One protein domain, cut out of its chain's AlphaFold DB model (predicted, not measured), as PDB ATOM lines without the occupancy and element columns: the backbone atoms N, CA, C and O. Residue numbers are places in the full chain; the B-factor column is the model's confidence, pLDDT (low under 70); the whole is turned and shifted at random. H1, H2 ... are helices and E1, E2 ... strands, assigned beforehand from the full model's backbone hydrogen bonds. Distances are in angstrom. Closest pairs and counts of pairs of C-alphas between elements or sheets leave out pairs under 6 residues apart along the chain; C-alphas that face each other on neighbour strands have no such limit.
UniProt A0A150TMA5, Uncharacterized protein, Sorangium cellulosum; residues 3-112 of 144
ATOM      1  N   ASN A   3     125.944 100.058  86.692       84.50
ATOM      2  CA  ASN A   3     126.902 100.404  87.734       84.50
ATOM      3  C   ASN A   3     126.772 101.906  88.028       84.50
ATOM      4  O   ASN A   3     126.994 102.718  87.131       84.50
ATOM      5  N   ALA A   4     126.418 102.271  89.266       90.81
ATOM      6  CA  ALA A   4     126.164 103.660  89.660       90.81
ATOM      7  C   ALA A   4     127.350 104.602  89.381       90.81
ATOM      8  O   ALA A   4     127.143 105.769  89.068       90.81
ATOM      9  N   CYS A   5     128.587 104.100  89.435       93.88
ATOM     10  CA  CYS A   5     129.774 104.896  89.133       93.88
ATOM     11  C   CYS A   5     129.902 105.186  87.635       93.88
ATOM     12  O   CYS A   5     130.241 106.301  87.259       93.88
ATOM     13  N   VAL A   6     129.579 104.212  86.777       96.88
ATOM     14  CA  VAL A   6     129.560 104.417  85.319       96.88
ATOM     15  C   VAL A   6     128.397 105.325  84.915       96.88
ATOM     16  O   VAL A   6     128.566 106.170  84.041       96.88
ATOM     17  N   GLN A   7     127.249 105.210  85.592       97.00
ATOM     18  CA  GLN A   7     126.126 106.125  85.390       97.00
ATOM     19  C   GLN A   7     126.490 107.562  85.771       97.00
ATOM     20  O   GLN A   7     126.253 108.458  84.975       97.00
ATOM     21  N   ALA A   8     127.145 107.782  86.917       95.62
ATOM     22  CA  ALA A   8     127.572 109.119  87.335       95.62
ATOM     23  C   ALA A   8     128.507 109.794  86.315       95.62
ATOM     24  O   ALA A   8     128.394 110.993  86.080       95.62
ATOM     25  N   LEU A   9     129.394 109.024  85.671       97.56
ATOM     26  CA  LEU A   9     130.232 109.537  84.584       97.56
ATOM     27  C   LEU A   9     129.398 109.918  83.354       97.56
ATOM     28  O   LEU A   9     129.630 110.967  82.762       97.56
ATOM     29  N   ALA A  10     128.422 109.092  82.972       97.44
ATOM     30  CA  ALA A  10     127.525 109.402  81.860       97.44
ATOM     31  C   ALA A  10     126.658 110.645  82.145       97.44
ATOM     32  O   ALA A  10     126.474 111.480  81.261       97.44
ATOM     33  N   ASP A  11     126.199 110.810  83.387       96.62
ATOM     34  CA  ASP A  11     125.379 111.939  83.845       96.62
ATOM     35  C   ASP A  11     126.137 113.279  83.864       96.62
ATOM     36  O   ASP A  11     125.515 114.330  84.013       96.62
ATOM     37  N   ALA A  12     127.462 113.275  83.663       96.19
ATOM     38  CA  ALA A  12     128.230 114.495  83.417       96.19
ATOM     39  C   ALA A  12     127.887 115.147  82.061       96.19
ATOM     40  O   ALA A  12     128.157 116.328  81.878       96.19
ATOM     41  N   MET A  13     127.263 114.400  81.136       95.12
ATOM     42  CA  MET A  13     126.702 114.833  79.843       95.12
ATOM     43  C   MET A  13     127.686 115.396  78.804       95.12
ATOM     44  O   MET A  13     127.408 115.308  77.607       95.12
ATOM     45  N   ASP A  14     128.843 115.913  79.204       96.81
ATOM     46  CA  ASP A  14     129.906 116.388  78.321       96.81
ATOM     47  C   ASP A  14     131.272 115.803  78.710       96.81
ATOM     48  O   ASP A  14     131.533 115.451  79.863       96.81
ATOM     49  N   LEU A  15     132.152 115.669  77.715       97.50
ATOM     50  CA  LEU A  15     133.457 115.039  77.887       97.50
ATOM     51  C   LEU A  15     134.342 115.800  78.881       97.50
ATOM     52  O   LEU A  15     135.068 115.166  79.637       97.50
ATOM     53  N   GLY A  16     134.290 117.132  78.908       97.69
ATOM     54  CA  GLY A  16     135.113 117.933  79.815       97.69
ATOM     55  C   GLY A  16     134.768 117.655  81.275       97.69
ATOM     56  O   GLY A  16     135.647 117.308  82.067       97.69
ATOM     57  N   SER A  17     133.479 117.729  81.605       97.81
ATOM     58  CA  SER A  17     132.943 117.416  82.932       97.81
ATOM     59  C   SER A  17     133.214 115.964  83.329       97.81
ATOM     60  O   SER A  17     133.639 115.708  84.455       97.81
ATOM     61  N   LEU A  18     133.057 115.012  82.401       98.06
ATOM     62  CA  LEU A  18     133.377 113.602  82.645       98.06
ATOM     63  C   LEU A  18     134.860 113.415  82.988       98.06
ATOM     64  O   LEU A  18     135.188 112.734  83.958       98.06
ATOM     65  N   LEU A  19     135.773 114.008  82.216       98.25
ATOM     66  CA  LEU A  19     137.212 113.884  82.465       98.25
ATOM     67  C   LEU A  19     137.618 114.547  83.785       98.25
ATOM     68  O   LEU A  19     138.508 114.039  84.469       98.25
ATOM     69  N   GLN A  20     136.967 115.647  84.164       98.00
ATOM     70  CA  GLN A  20     137.177 116.282  85.463       98.00
ATOM     71  C   GLN A  20     136.720 115.366  86.606       98.00
ATOM     72  O   GLN A  20     137.487 115.128  87.533       98.00
ATOM     73  N   GLU A  21     135.540 114.759  86.492       96.88
ATOM     74  CA  GLU A  21     135.025 113.785  87.462       96.88
ATOM     75  C   GLU A  21     135.948 112.561  87.600       96.88
ATOM     76  O   GLU A  21     136.220 112.089  88.709       96.88
ATOM     77  N   VAL A  22     136.496 112.064  86.483       97.44
ATOM     78  CA  VAL A  22     137.520 111.009  86.511       97.44
ATOM     79  C   VAL A  22     138.742 111.471  87.305       97.44
ATOM     80  O   VAL A  22     139.216 110.728  88.160       97.44
ATOM     81  N   ARG A  23     139.233 112.695  87.075       97.25
ATOM     82  CA  ARG A  23     140.390 113.242  87.805       97.25
ATOM     83  C   ARG A  23     140.125 113.376  89.295       97.25
ATOM     84  O   ARG A  23     140.979 112.995  90.093       97.25
ATOM     85  N   ASP A  24     138.947 113.858  89.662       96.56
ATOM     86  CA  ASP A  24     138.589 114.110  91.055       96.56
ATOM     87  C   ASP A  24     138.415 112.809  91.850       96.56
ATOM     88  O   ASP A  24     138.817 112.732  93.012       96.56
ATOM     89  N   ARG A  25     137.866 111.760  91.225       95.12
ATOM     90  CA  ARG A  25     137.547 110.492  91.909       95.12
ATOM     91  C   ARG A  25     138.604 109.410  91.755       95.12
ATOM     92  O   ARG A  25     138.803 108.614  92.670       95.12
ATOM     93  N   HIS A  26     139.272 109.369  90.608       96.19
ATOM     94  CA  HIS A  26     140.182 108.292  90.222       96.19
ATOM     95  C   HIS A  26     141.622 108.774  89.982       96.19
ATOM     96  O   HIS A  26     142.527 107.958  89.799       96.19
ATOM     97  N   GLY A  27     141.869 110.083  90.052       95.44
ATOM     98  CA  GLY A  27     143.181 110.663  89.796       95.44
ATOM     99  C   GLY A  27     143.534 110.657  88.311       95.44
ATOM    100  O   GLY A  27     142.686 110.836  87.441       95.44
ATOM    101  N   GLU A  28     144.818 110.494  88.006       95.12
ATOM    102  CA  GLU A  28     145.289 110.540  86.624       95.12
ATOM    103  C   GLU A  28     144.732 109.387  85.775       95.12
ATOM    104  O   GLU A  28     144.535 108.260  86.241       95.12
ATOM    105  N   PHE A  29     144.513 109.695  84.499       97.81
ATOM    106  CA  PHE A  29     144.114 108.751  83.468       97.81
ATOM    107  C   PHE A  29     145.038 108.894  82.258       97.81
ATOM    108  O   PHE A  29     145.613 109.957  82.018       97.81
ATOM    109  N   GLU A  30     145.131 107.835  81.465       98.38
ATOM    110  CA  GLU A  30     145.849 107.822  80.193       98.38
ATOM    111  C   GLU A  30     144.844 107.800  79.035       98.38
ATOM    112  O   GLU A  30     143.913 106.990  79.032       98.38
ATOM    113  N   LEU A  31     145.029 108.677  78.044       98.44
ATOM    114  CA  LEU A  31     144.295 108.620  76.780       98.44
ATOM    115  C   LEU A  31     144.960 107.581  75.874       98.44
ATOM    116  O   LEU A  31     146.032 107.829  75.329       98.44
ATOM    117  N   LEU A  32     144.314 106.431  75.708       98.62
ATOM    118  CA  LEU A  32     144.848 105.325  74.914       98.62
ATOM    119  C   LEU A  32     144.559 105.494  73.426       98.62
ATOM    120  O   LEU A  32     145.388 105.158  72.584       98.62
ATOM    121  N   ALA A  33     143.360 105.974  73.103       98.31
ATOM    122  CA  ALA A  33     142.948 106.182  71.729       98.31
ATOM    123  C   ALA A  33     141.790 107.172  71.626       98.31
ATOM    124  O   ALA A  33     140.982 107.332  72.542       98.31
ATOM    125  N   HIS A  34     141.685 107.775  70.448       97.75
ATOM    126  CA  HIS A  34     140.501 108.486  69.998       97.75
ATOM    127  C   HIS A  34     140.104 107.909  68.640       97.75
ATOM    128  O   HIS A  34     140.802 108.098  67.644       97.75
ATOM    129  N   TRP A  35     139.010 107.152  68.611       96.94
ATOM    130  CA  TRP A  35     138.475 106.578  67.380       96.94
ATOM    131  C   TRP A  35     137.321 107.423  66.867       96.94
ATOM    132  O   TRP A  35     136.419 107.783  67.618       96.94
ATOM    133  N   THR A  36     137.333 107.710  65.574       94.75
ATOM    134  CA  THR A  36     136.245 108.393  64.875       94.75
ATOM    135  C   THR A  36     135.615 107.439  63.879       94.75
ATOM    136  O   THR A  36     136.348 106.747  63.171       94.75
ATOM    137  N   GLN A  37     134.290 107.416  63.798       94.44
ATOM    138  CA  GLN A  37     133.559 106.695  62.761       94.44
ATOM    139  C   GLN A  37     132.533 107.628  62.137       94.44
ATOM    140  O   GLN A  37     131.663 108.171  62.829       94.44
ATOM    141  N   GLY A  38     132.640 107.801  60.823       90.50
ATOM    142  CA  GLY A  38     131.896 108.852  60.146       90.50
ATOM    143  C   GLY A  38     132.229 110.246  60.703       90.50
ATOM    144  O   GLY A  38     133.260 110.459  61.341       90.50
ATOM    145  N   GLU A  39     131.324 111.203  60.496       89.31
ATOM    146  CA  GLU A  39     131.513 112.601  60.920       89.31
ATOM    147  C   GLU A  39     131.127 112.868  62.382       89.31
ATOM    148  O   GLU A  39     131.562 113.858  62.968       89.31
ATOM    149  N   PHE A  40     130.283 112.018  62.973       91.94
ATOM    150  CA  PHE A  40     129.539 112.381  64.186       91.94
ATOM    151  C   PHE A  40     129.734 111.438  65.373       91.94
ATOM    152  O   PHE A  40     129.177 111.703  66.443       91.94
ATOM    153  N   HIS A  41     130.488 110.342  65.232       95.62
ATOM    154  CA  HIS A  41     130.754 109.424  66.341       95.62
ATOM    155  C   HIS A  41     132.224 109.413  66.718       95.62
ATOM    156  O   HIS A  41     133.099 109.164  65.891       95.62
ATOM    157  N   HIS A  42     132.467 109.637  68.002       97.19
ATOM    158  CA  HIS A  42     133.784 109.589  68.606       97.19
ATOM    159  C   HIS A  42     133.739 108.588  69.757       97.19
ATOM    160  O   HIS A  42     132.784 108.582  70.528       97.19
ATOM    161  N   ASP A  43     134.775 107.771  69.886       98.31
ATOM    162  CA  ASP A  43     135.052 106.973  71.072       98.31
ATOM    163  C   ASP A  43     136.387 107.431  71.660       98.31
ATOM    164  O   ASP A  43     137.431 107.349  71.006       98.31
ATOM    165  N   VAL A  44     136.351 107.919  72.896       98.50
ATOM    166  CA  VAL A  44     137.538 108.275  73.675       98.50
ATOM    167  C   VAL A  44     137.841 107.119  74.618       98.50
ATOM    168  O   VAL A  44     137.032 106.785  75.485       98.50
ATOM    169  N   VAL A  45     138.997 106.488  74.432       98.81
ATOM    170  CA  VAL A  45     139.403 105.298  75.182       98.81
ATOM    171  C   VAL A  45     140.394 105.701  76.261       98.81
ATOM    172  O   VAL A  45     141.485 106.192  75.964       98.81
ATOM    173  N   LEU A  46     140.018 105.481  77.515       98.75
ATOM    174  CA  LEU A  46     140.780 105.898  78.686       98.75
ATOM    175  C   LEU A  46     141.224 104.688  79.501       98.75
ATOM    176  O   LEU A  46     140.455 103.742  79.687       98.75
ATOM    177  N   ARG A  47     142.431 104.759  80.062       98.62
ATOM    178  CA  ARG A  47     142.873 103.885  81.152       98.62
ATOM    179  C   ARG A  47     142.822 104.639  82.469       98.62
ATOM    180  O   ARG A  47     143.445 105.686  82.616       98.62
ATOM    181  N   ILE A  48     142.116 104.072  83.436       98.06
ATOM    182  CA  ILE A  48     141.965 104.606  84.785       98.06
ATOM    183  C   ILE A  48     142.885 103.824  85.720       98.06
ATOM    184  O   ILE A  48     142.681 102.632  85.952       98.06
ATOM    185  N   HIS A  49     143.916 104.475  86.266       93.81
ATOM    186  CA  HIS A  49     144.902 103.786  87.107       93.81
ATOM    187  C   HIS A  49     144.328 103.392  88.475       93.81
ATOM    188  O   HIS A  49     144.542 102.270  88.934       93.81
ATOM    189  N   ARG A  50     143.556 104.280  89.117       96.00
ATOM    190  CA  ARG A  50     142.826 103.982  90.364       96.00
ATOM    191  C   ARG A  50     141.355 103.732  90.052       96.00
ATOM    192  O   ARG A  50     140.489 104.545  90.355       96.00
ATOM    193  N   PHE A  51     141.090 102.620  89.377       94.88
ATOM    194  CA  PHE A  51     139.779 102.375  88.780       94.88
ATOM    195  C   PHE A  51     138.667 102.122  89.800       94.88
ATOM    196  O   PHE A  51     137.559 102.592  89.582       94.88
ATOM    197  N   ALA A  52     138.926 101.450  90.926       94.19
ATOM    198  CA  ALA A  52     137.890 101.228  91.935       94.19
ATOM    199  C   ALA A  52     137.270 102.569  92.395       94.19
ATOM    200  O   ALA A  52     138.016 103.514  92.656       94.19
ATOM    201  N   PRO A  53     135.933 102.676  92.510       94.62
ATOM    202  CA  PRO A  53     134.921 101.605  92.456       94.62
ATOM    203  C   PRO A  53     134.401 101.193  91.057       94.62
ATOM    204  O   PRO A  53     133.435 100.432  90.979       94.62
ATOM    205  N   LEU A  54     134.991 101.658  89.950       96.25
ATOM    206  CA  LEU A  54     134.649 101.158  88.612       96.25
ATOM    207  C   LEU A  54     134.913  99.645  88.521       96.25
ATOM    208  O   LEU A  54     135.838  99.136  89.158       96.25
ATOM    209  N   PRO A  55     134.129  98.908  87.718       96.75
ATOM    210  CA  PRO A  55     134.264  97.458  87.610       96.75
ATOM    211  C   PRO A  55     135.433  97.025  86.708       96.75
ATOM    212  O   PRO A  55     135.738  95.839  86.637       96.75
ATOM    213  N   GLY A  56     136.094  97.967  86.032       97.38
ATOM    214  CA  GLY A  56     137.259  97.719  85.193       97.38
ATOM    215  C   GLY A  56     138.085  98.991  84.960       97.38
ATOM    216  O   GLY A  56     137.590 100.099  85.186       97.38
ATOM    217  N   PRO A  57     139.354  98.852  84.539       98.12
ATOM    218  CA  PRO A  57     140.278  99.968  84.377       98.12
ATOM    219  C   PRO A  57     140.164 100.684  83.033       98.12
ATOM    220  O   PRO A  57     140.863 101.673  82.834       98.12
ATOM    221  N   VAL A  58     139.350 100.200  82.093       98.75
ATOM    222  CA  VAL A  58     139.203 100.823  80.775       98.75
ATOM    223  C   VAL A  58     137.813 101.421  80.637       98.75
ATOM    224  O   VAL A  58     136.818 100.746  80.900       98.75
ATOM    225  N   LEU A  59     137.752 102.674  80.190       98.75
ATOM    226  CA  LEU A  59     136.518 103.331  79.777       98.75
ATOM    227  C   LEU A  59     136.551 103.594  78.276       98.75
ATOM    228  O   LEU A  59     137.549 104.089  77.755       98.75
ATOM    229  N   VAL A  60     135.446 103.311  77.595       98.75
ATOM    230  CA  VAL A  60     135.166 103.839  76.259       98.75
ATOM    231  C   VAL A  60     134.029 104.836  76.401       98.75
ATOM    232  O   VAL A  60     132.904 104.461  76.731       98.75
ATOM    233  N   VAL A  61     134.340 106.112  76.190       98.56
ATOM    234  CA  VAL A  61     133.382 107.216  76.259       98.56
ATOM    235  C   VAL A  61     132.967 107.571  74.840       98.56
ATOM    236  O   VAL A  61     133.746 108.154  74.085       98.56
ATOM    237  N   SER A  62     131.741 107.219  74.471       98.38
ATOM    238  CA  SER A  62     131.178 107.585  73.179       98.38
ATOM    239  C   SER A  62     130.587 108.983  73.233       98.38
ATOM    240  O   SER A  62     129.703 109.259  74.048       98.38
ATOM    241  N   THR A  63     131.004 109.849  72.316       97.44
ATOM    242  CA  THR A  63     130.507 111.222  72.207       97.44
ATOM    243  C   THR A  63     129.977 111.524  70.807       97.44
ATOM    244  O   THR A  63     130.233 110.804  69.836       97.44
ATOM    245  N   ASN A  64     129.182 112.588  70.698       92.31
ATOM    246  CA  ASN A  64     128.975 113.265  69.417       92.31
ATOM    247  C   ASN A  64     130.213 114.116  69.045       92.31
ATOM    248  O   ASN A  64     131.170 114.200  69.821       92.31
ATOM    249  N   CYS A  65     130.186 114.763  67.875       87.50
ATOM    250  CA  CYS A  65     131.283 115.612  67.390       87.50
ATOM    251  C   CYS A  65     131.596 116.827  68.285       87.50
ATOM    252  O   CYS A  65     132.719 117.320  68.270       87.50
ATOM    253  N   ASN A  66     130.640 117.271  69.108       90.12
ATOM    254  CA  ASN A  66     130.797 118.408  70.021       90.12
ATOM    255  C   ASN A  66     131.182 117.981  71.451       90.12
ATOM    256  O   ASN A  66     131.158 118.801  72.364       90.12
ATOM    257  N   GLY A  67     131.502 116.700  71.671       93.56
ATOM    258  CA  GLY A  67     131.905 116.176  72.979       93.56
ATOM    259  C   GLY A  67     130.752 115.860  73.937       93.56
ATOM    260  O   GLY A  67     131.008 115.534  75.093       93.56
ATOM    261  N   GLY A  68     129.496 115.908  73.486       97.12
ATOM    262  CA  GLY A  68     128.350 115.456  74.279       97.12
ATOM    263  C   GLY A  68     128.380 113.939  74.460       97.12
ATOM    264  O   GLY A  68     128.390 113.205  73.466       97.12
ATOM    265  N   VAL A  69     128.412 113.473  75.708       98.00
ATOM    266  CA  VAL A  69     128.495 112.054  76.074       98.00
ATOM    267  C   VAL A  69     127.168 111.365  75.771       98.00
ATOM    268  O   VAL A  69     126.099 111.818  76.178       98.00
ATOM    269  N   LYS A  70     127.246 110.247  75.051       96.94
ATOM    270  CA  LYS A  70     126.105 109.419  74.632       96.94
ATOM    271  C   LYS A  70     126.059 108.106  75.395       96.94
ATOM    272  O   LYS A  70     124.994 107.611  75.754       96.94
ATOM    273  N   GLU A  71     127.233 107.524  75.607       98.00
ATOM    274  CA  GLU A  71     127.403 106.219  76.227       98.00
ATOM    275  C   GLU A  71     128.770 106.148  76.903       98.00
ATOM    276  O   GLU A  71     129.754 106.691  76.400       98.00
ATOM    277  N   VAL A  72     128.829 105.462  78.039       98.50
ATOM    278  CA  VAL A  72     130.069 105.094  78.718       98.50
ATOM    279  C   VAL A  72     130.061 103.584  78.909       98.50
ATOM    280  O   VAL A  72     129.164 103.033  79.552       98.50
ATOM    281  N   LEU A  73     131.063 102.915  78.351       98.56
ATOM    282  CA  LEU A  73     131.312 101.488  78.525       98.56
ATOM    283  C   LEU A  73     132.538 101.297  79.409       98.56
ATOM    284  O   LEU A  73     133.526 102.013  79.267       98.56
ATOM    285  N   CYS A  74     132.491 100.309  80.294       98.56
ATOM    286  CA  CYS A  74     133.609  99.928  81.142       98.56
ATOM    287  C   CYS A  74     134.040  98.493  80.836       98.56
ATOM    288  O   CYS A  74     133.200  97.595  80.761       98.56
ATOM    289  N   PHE A  75     135.346  98.281  80.691       98.56
ATOM    290  CA  PHE A  75     135.953  97.001  80.339       98.56
ATOM    291  C   PHE A  75     137.114  96.649  81.274       98.56
ATOM    292  O   PHE A  75     137.758  97.523  81.862       98.56
ATOM    293  N   GLY A  76     137.401  95.348  81.368       98.19
ATOM    294  CA  GLY A  76     138.613  94.830  82.009       98.19
ATOM    295  C   GLY A  76     139.888  95.127  81.208       98.19
ATOM    296  O   GLY A  76     140.952  95.353  81.783       98.19
ATOM    297  N   GLU A  77     139.768  95.169  79.883       98.12
ATOM    298  CA  GLU A  77     140.859  95.371  78.929       98.12
ATOM    299  C   GLU A  77     140.417  96.269  77.766       98.12
ATOM    300  O   GLU A  77     139.240  96.593  77.634       98.12
ATOM    301  N   VAL A  78     141.370  96.716  76.946       98.38
ATOM    302  CA  VAL A  78     141.070  97.601  75.813       98.38
ATOM    303  C   VAL A  78     140.357  96.786  74.733       98.38
ATOM    304  O   VAL A  78     140.958  95.833  74.239       98.38
ATOM    305  N   PRO A  79     139.108  97.121  74.358       98.31
ATOM    306  CA  PRO A  79     138.436  96.416  73.276       98.31
ATOM    307  C   PRO A  79     139.112  96.715  71.938       98.31
ATOM    308  O   PRO A  79     139.676  97.793  71.742       98.31
ATOM    309  N   ASP A  80     139.005  95.790  70.987       97.81
ATOM    310  CA  ASP A  80     139.296  96.113  69.593       97.81
ATOM    311  C   ASP A  80     138.223  97.062  69.034       97.81
ATOM    312  O   ASP A  80     137.025  96.911  69.309       97.81
ATOM    313  N   ARG A  81     138.655  98.044  68.233       97.50
ATOM    314  CA  ARG A  81     137.769  99.060  67.652       97.50
ATOM    315  C   ARG A  81     136.657  98.423  66.820       97.50
ATOM    316  O   ARG A  81     135.499  98.816  66.960       97.50
ATOM    317  N   TYR A  82     136.989  97.484  65.939       97.25
ATOM    318  CA  TYR A  82     136.014  96.899  65.022       97.25
ATOM    319  C   TYR A  82     135.208  95.774  65.664       97.25
ATOM    320  O   TYR A  82     134.052  95.604  65.292       97.25
ATOM    321  N   ALA A  83     135.716  95.120  66.711       97.94
ATOM    322  CA  ALA A  83     134.892  94.271  67.570       97.94
ATOM    323  C   ALA A  83     133.791  95.079  68.288       97.94
ATOM    324  O   ALA A  83     132.652  94.622  68.398       97.94
ATOM    325  N   LEU A  84     134.097  96.302  68.742       98.12
ATOM    326  CA  LEU A  84     133.107  97.206  69.341       98.12
ATOM    327  C   LEU A  84     132.081  97.702  68.324       98.12
ATOM    328  O   LEU A  84     130.886  97.728  68.619       98.12
ATOM    329  N   TRP A  85     132.521  98.052  67.117       97.81
ATOM    330  CA  TRP A  85     131.602  98.402  66.038       97.81
ATOM    331  C   TRP A  85     130.743  97.223  65.583       97.81
ATOM    332  O   TRP A  85     129.553  97.416  65.367       97.81
ATOM    333  N   HIS A  86     131.288  96.009  65.538       97.69
ATOM    334  CA  HIS A  86     130.522  94.799  65.246       97.69
ATOM    335  C   HIS A  86     129.468  94.529  66.326       97.69
ATOM    336  O   HIS A  86     128.326  94.214  66.017       97.69
ATOM    337  N   HIS A  87     129.803  94.729  67.605       97.00
ATOM    338  CA  HIS A  87     128.825  94.618  68.687       97.00
ATOM    339  C   HIS A  87     127.681  95.640  68.566       97.00
ATOM    340  O   HIS A  87     126.536  95.318  68.876       97.00
ATOM    341  N   ARG A  88     127.981  96.869  68.126       96.31
ATOM    342  CA  ARG A  88     126.980  97.930  67.928       96.31
ATOM    343  C   ARG A  88     126.127  97.705  66.679       96.31
ATOM    344  O   ARG A  88     124.916  97.865  66.748       96.31
ATOM    345  N   CYS A  89     126.768  97.345  65.571       96.62
ATOM    346  CA  CYS A  89     126.171  97.194  64.248       96.62
ATOM    347  C   CYS A  89     126.555  95.830  63.652       96.62
ATOM    348  O   CYS A  89     127.397  95.772  62.752       96.62
ATOM    349  N   PRO A  90     125.954  94.729  64.141       95.81
ATOM    350  CA  PRO A  90     126.348  93.366  63.766       95.81
ATOM    351  C   PRO A  90     126.101  93.036  62.291       95.81
ATOM    352  O   PRO A  90     126.769  92.168  61.738       95.81
ATOM    353  N   GLU A  91     125.181  93.754  61.645       94.94
ATOM    354  CA  GLU A  91     124.823  93.560  60.236       94.94
ATOM    355  C   GLU A  91     125.807  94.218  59.252       94.94
ATOM    356  O   GLU A  91     125.674  94.045  58.043       94.94
ATOM    357  N   VAL A  92     126.787  94.990  59.740       95.56
ATOM    358  CA  VAL A  92     127.803  95.631  58.892       95.56
ATOM    359  C   VAL A  92     128.968  94.656  58.685       95.56
ATOM    360  O   VAL A  92     129.723  94.409  59.629       95.56
ATOM    361  N   PRO A  93     129.146  94.097  57.472       94.31
ATOM    362  CA  PRO A  93     130.059  92.976  57.240       94.31
ATOM    363  C   PRO A  93     131.541  93.345  57.371       94.31
ATOM    364  O   PRO A  93     132.372  92.469  57.603       94.31
ATOM    365  N   GLU A  94     131.899  94.620  57.223       95.75
ATOM    366  CA  GLU A  94     133.271  95.103  57.393       95.75
ATOM    367  C   GLU A  94     133.728  95.103  58.857       95.75
ATOM    368  O   GLU A  94     134.933  95.119  59.121       95.75
ATOM    369  N   PHE A  95     132.796  95.079  59.814       96.50
ATOM    370  CA  PHE A  95     133.126  94.993  61.230       96.50
ATOM    371  C   PHE A  95     133.114  93.542  61.689       96.50
ATOM    372  O   PHE A  95     132.163  92.800  61.463       96.50
ATOM    373  N   SER A  96     134.183  93.138  62.366       96.06
ATOM    374  CA  SER A  96     134.333  91.789  62.901       96.06
ATOM    375  C   SER A  96     135.205  91.802  64.152       96.06
ATOM    376  O   SER A  96     135.873  92.792  64.450       96.06
ATOM    377  N   GLY A  97     135.189  90.691  64.887       95.62
ATOM    378  CA  GLY A  97     135.984  90.498  66.097       95.62
ATOM    379  C   GLY A  97     135.130  90.132  67.307       95.62
ATOM    380  O   GLY A  97     133.909  90.286  67.305       95.62
ATOM    381  N   ALA A  98     135.785  89.622  68.348       95.69
ATOM    382  CA  ALA A  98     135.144  89.284  69.612       95.69
ATOM    383  C   ALA A  98     135.362  90.422  70.614       95.69
ATOM    384  O   ALA A  98     136.501  90.752  70.945       95.69
ATOM    385  N   LEU A  99     134.272  91.024  71.089       97.56
ATOM    386  CA  LEU A  99     134.341  92.073  72.099       97.56
ATOM    387  C   LEU A  99     134.630  91.448  73.479       97.56
ATOM    388  O   LEU A  99     133.944  90.486  73.845       97.56
ATOM    389  N   PRO A 100     135.581  91.979  74.275       97.12
ATOM    390  CA  PRO A 100     135.711  91.581  75.671       97.12
ATOM    391  C   PRO A 100     134.419  91.852  76.458       97.12
ATOM    392  O   PRO A 100     133.620  92.712  76.073       97.12
ATOM    393  N   PRO A 101     134.195  91.164  77.593       97.62
ATOM    394  CA  PRO A 101     133.006  91.383  78.403       97.62
ATOM    395  C   PRO A 101     132.851  92.851  78.820       97.62
ATOM    396  O   PRO A 101     133.753  93.441  79.421       97.62
ATOM    397  N   ILE A 102     131.678  93.422  78.541       98.12
ATOM    398  CA  ILE A 102     131.294  94.743  79.040       98.12
ATOM    399  C   ILE A 102     131.031  94.605  80.542       98.12
ATOM    400  O   ILE A 102     130.047  93.993  80.960       98.12
ATOM    401  N   ALA A 103     131.912  95.171  81.363       97.88
ATOM    402  CA  ALA A 103     131.806  95.114  82.818       97.88
ATOM    403  C   ALA A 103     130.678  96.021  83.342       97.88
ATOM    404  O   ALA A 103     130.022  95.701  84.334       97.88
ATOM    405  N   ALA A 104     130.441  97.151  82.671       98.19
ATOM    406  CA  ALA A 104     129.282  98.012  82.883       98.19
ATOM    407  C   ALA A 104     129.044  98.943  81.686       98.19
ATOM    408  O   ALA A 104     129.956  99.226  80.913       98.19
ATOM    409  N   GLN A 105     127.815  99.443  81.573       97.94
ATOM    410  CA  GLN A 105     127.371 100.354  80.522       97.94
ATOM    411  C   GLN A 105     126.382 101.361  81.109       97.94
ATOM    412  O   GLN A 105     125.517 100.986  81.905       97.94
ATOM    413  N   ALA A 106     126.495 102.615  80.683       97.88
ATOM    414  CA  ALA A 106     125.508 103.659  80.919       97.88
ATOM    415  C   ALA A 106     125.274 104.447  79.628       97.88
ATOM    416  O   ALA A 106     126.220 104.737  78.897       97.88
ATOM    417  N   ARG A 107     124.016 104.789  79.348       96.88
ATOM    418  CA  ARG A 107     123.608 105.615  78.204       96.88
ATOM    419  C   ARG A 107     122.941 106.879  78.718       96.88
ATOM    420  O   ARG A 107     122.225 106.831  79.717       96.88
ATOM    421  N   THR A 108     123.173 107.988  78.034       95.75
ATOM    422  CA  THR A 108     122.536 109.270  78.343       95.75
ATOM    423  C   THR A 108     121.281 109.460  77.495       95.75
ATOM    424  O   THR A 108     120.998 108.687  76.576       95.75
ATOM    425  N   SER A 109     120.538 110.536  77.752       91.75
ATOM    426  CA  SER A 109     119.435 110.968  76.884       91.75
ATOM    427  C   SER A 109     119.890 111.415  75.487       91.75
ATOM    428  O   SER A 109     119.053 111.580  74.604       91.75
ATOM    429  N   HIS A 110     121.197 111.598  75.263       89.06
ATOM    430  CA  HIS A 110     121.783 111.912  73.956       89.06
ATOM    431  C   HIS A 110     122.164 110.668  73.148       89.06
ATOM    432  O   HIS A 110     122.728 110.792  72.057       89.06
ATOM    433  N   TYR A 111     121.888 109.474  73.673       93.38
ATOM    434  CA  TYR A 111     122.106 108.243  72.937       93.38
ATOM    435  C   TYR A 111     121.236 108.189  71.676       93.38
ATOM    436  O   TYR A 111     120.035 108.448  71.718       93.38
ATOM    437  N   PHE A 112     121.854 107.801  70.567       90.56
ATOM    438  CA  PHE A 112     121.191 107.484  69.307       90.56
ATOM    439  C   PHE A 112     121.802 106.201  68.740       90.56
ATOM    440  O   PHE A 112     122.904 105.814  69.144       90.56
TER     441      PHE A 112
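Overview. This is residues 3 to 112 of the 144 residues of an uncharacterized protein of Sorangium cellulosum (UniProt A0A150TMA5). A twisted sheet of five strands, E1 to E5, stands in the middle, with the helical hairpin H1 and H2 packed over one face. The small helix H3 lies on the other side of the sheet from that hairpin and only grazes it, and residues 88 to 93, at and after its end, stick out. The printed part has 110 residues, with three named helices and five named strands in the order H1, H2, E1, E2, E3, E4, H3, E5; the sheet, in the order E1, E2, E3, E4, E5, is antiparallel throughout, and the class is mixed. It is compact, with a radius of gyration of the C-alphas of 13.1 A, and spans 41 by 27 by 22 A.

Arrangement. E1, residues 29 to 37, is an edge strand and forms a hairpin with E2, residues 41 to 48; N 35 and O 43 are 2.9 A apart. E3, residues 58 to 63, is next, with N 46 and O 59 at 2.8 A. E4, residues 69 to 75, follows, with N 62 and O 71 at 2.8 A, and E1 to E4 make a meander, each strand the antiparallel neighbour of the one before. E5, residues 102 to 107, is the other edge strand; N 72 and O 106 are 2.8 A apart. H1, residues 4 to 10, is on the sheet at a height of 7.7 A, over E5, and runs slantwise to the strands, at 45 degrees to E5 on the local plane; its closest C-alphas to E5 are Gln 7 and Ala 106, 5.1 A. H2, residues 15 to 26, is on the same face at a height of 8.6 A, over E3 and only just over E2, with 3 C-alphas falling on E2; it runs along the strands, at 12 degrees to E3 on the local plane. With residues 18 to 22 alone H2 touches H1, the closest C-alphas being Leu 9 and Leu 18, 5.5 A; they run opposite ways at a shallow tilt of 32 degrees, only just short of steep. H3, residues 81 to 88, only grazes the sheet with residues 81 to 85, the C-alphas of Trp 35 and Arg 81 being its closest to E1 at 7.6 A, and is apart from H1 and H2. In H1, H2 and H3 every O i to N i+4 pair is within hydrogen-bond range.

Along the chain. E1 measures 23.3 A from first to last C-alpha and E2 22.1 A; E4 measures 17.3 A, E3 16.0 A and H2 15.6 A. H1 begins at C-alpha 4, (126.164, 103.660, 89.660). E1 begins at C-alpha 29, (144.114, 108.751, 83.468), and E5 ends at C-alpha 107, (123.608, 105.615, 78.204).

Size, cuts and confidence. The outline is only just elongated; the two C-alphas farthest apart, those of Asp 24 and Pro 93, are 40.8 A apart. The printed part has no cut. The link from H3 to E5, residues 89 to 101, is long. The mean pLDDT of the printed part is 96.3, and no printed residue is under 70.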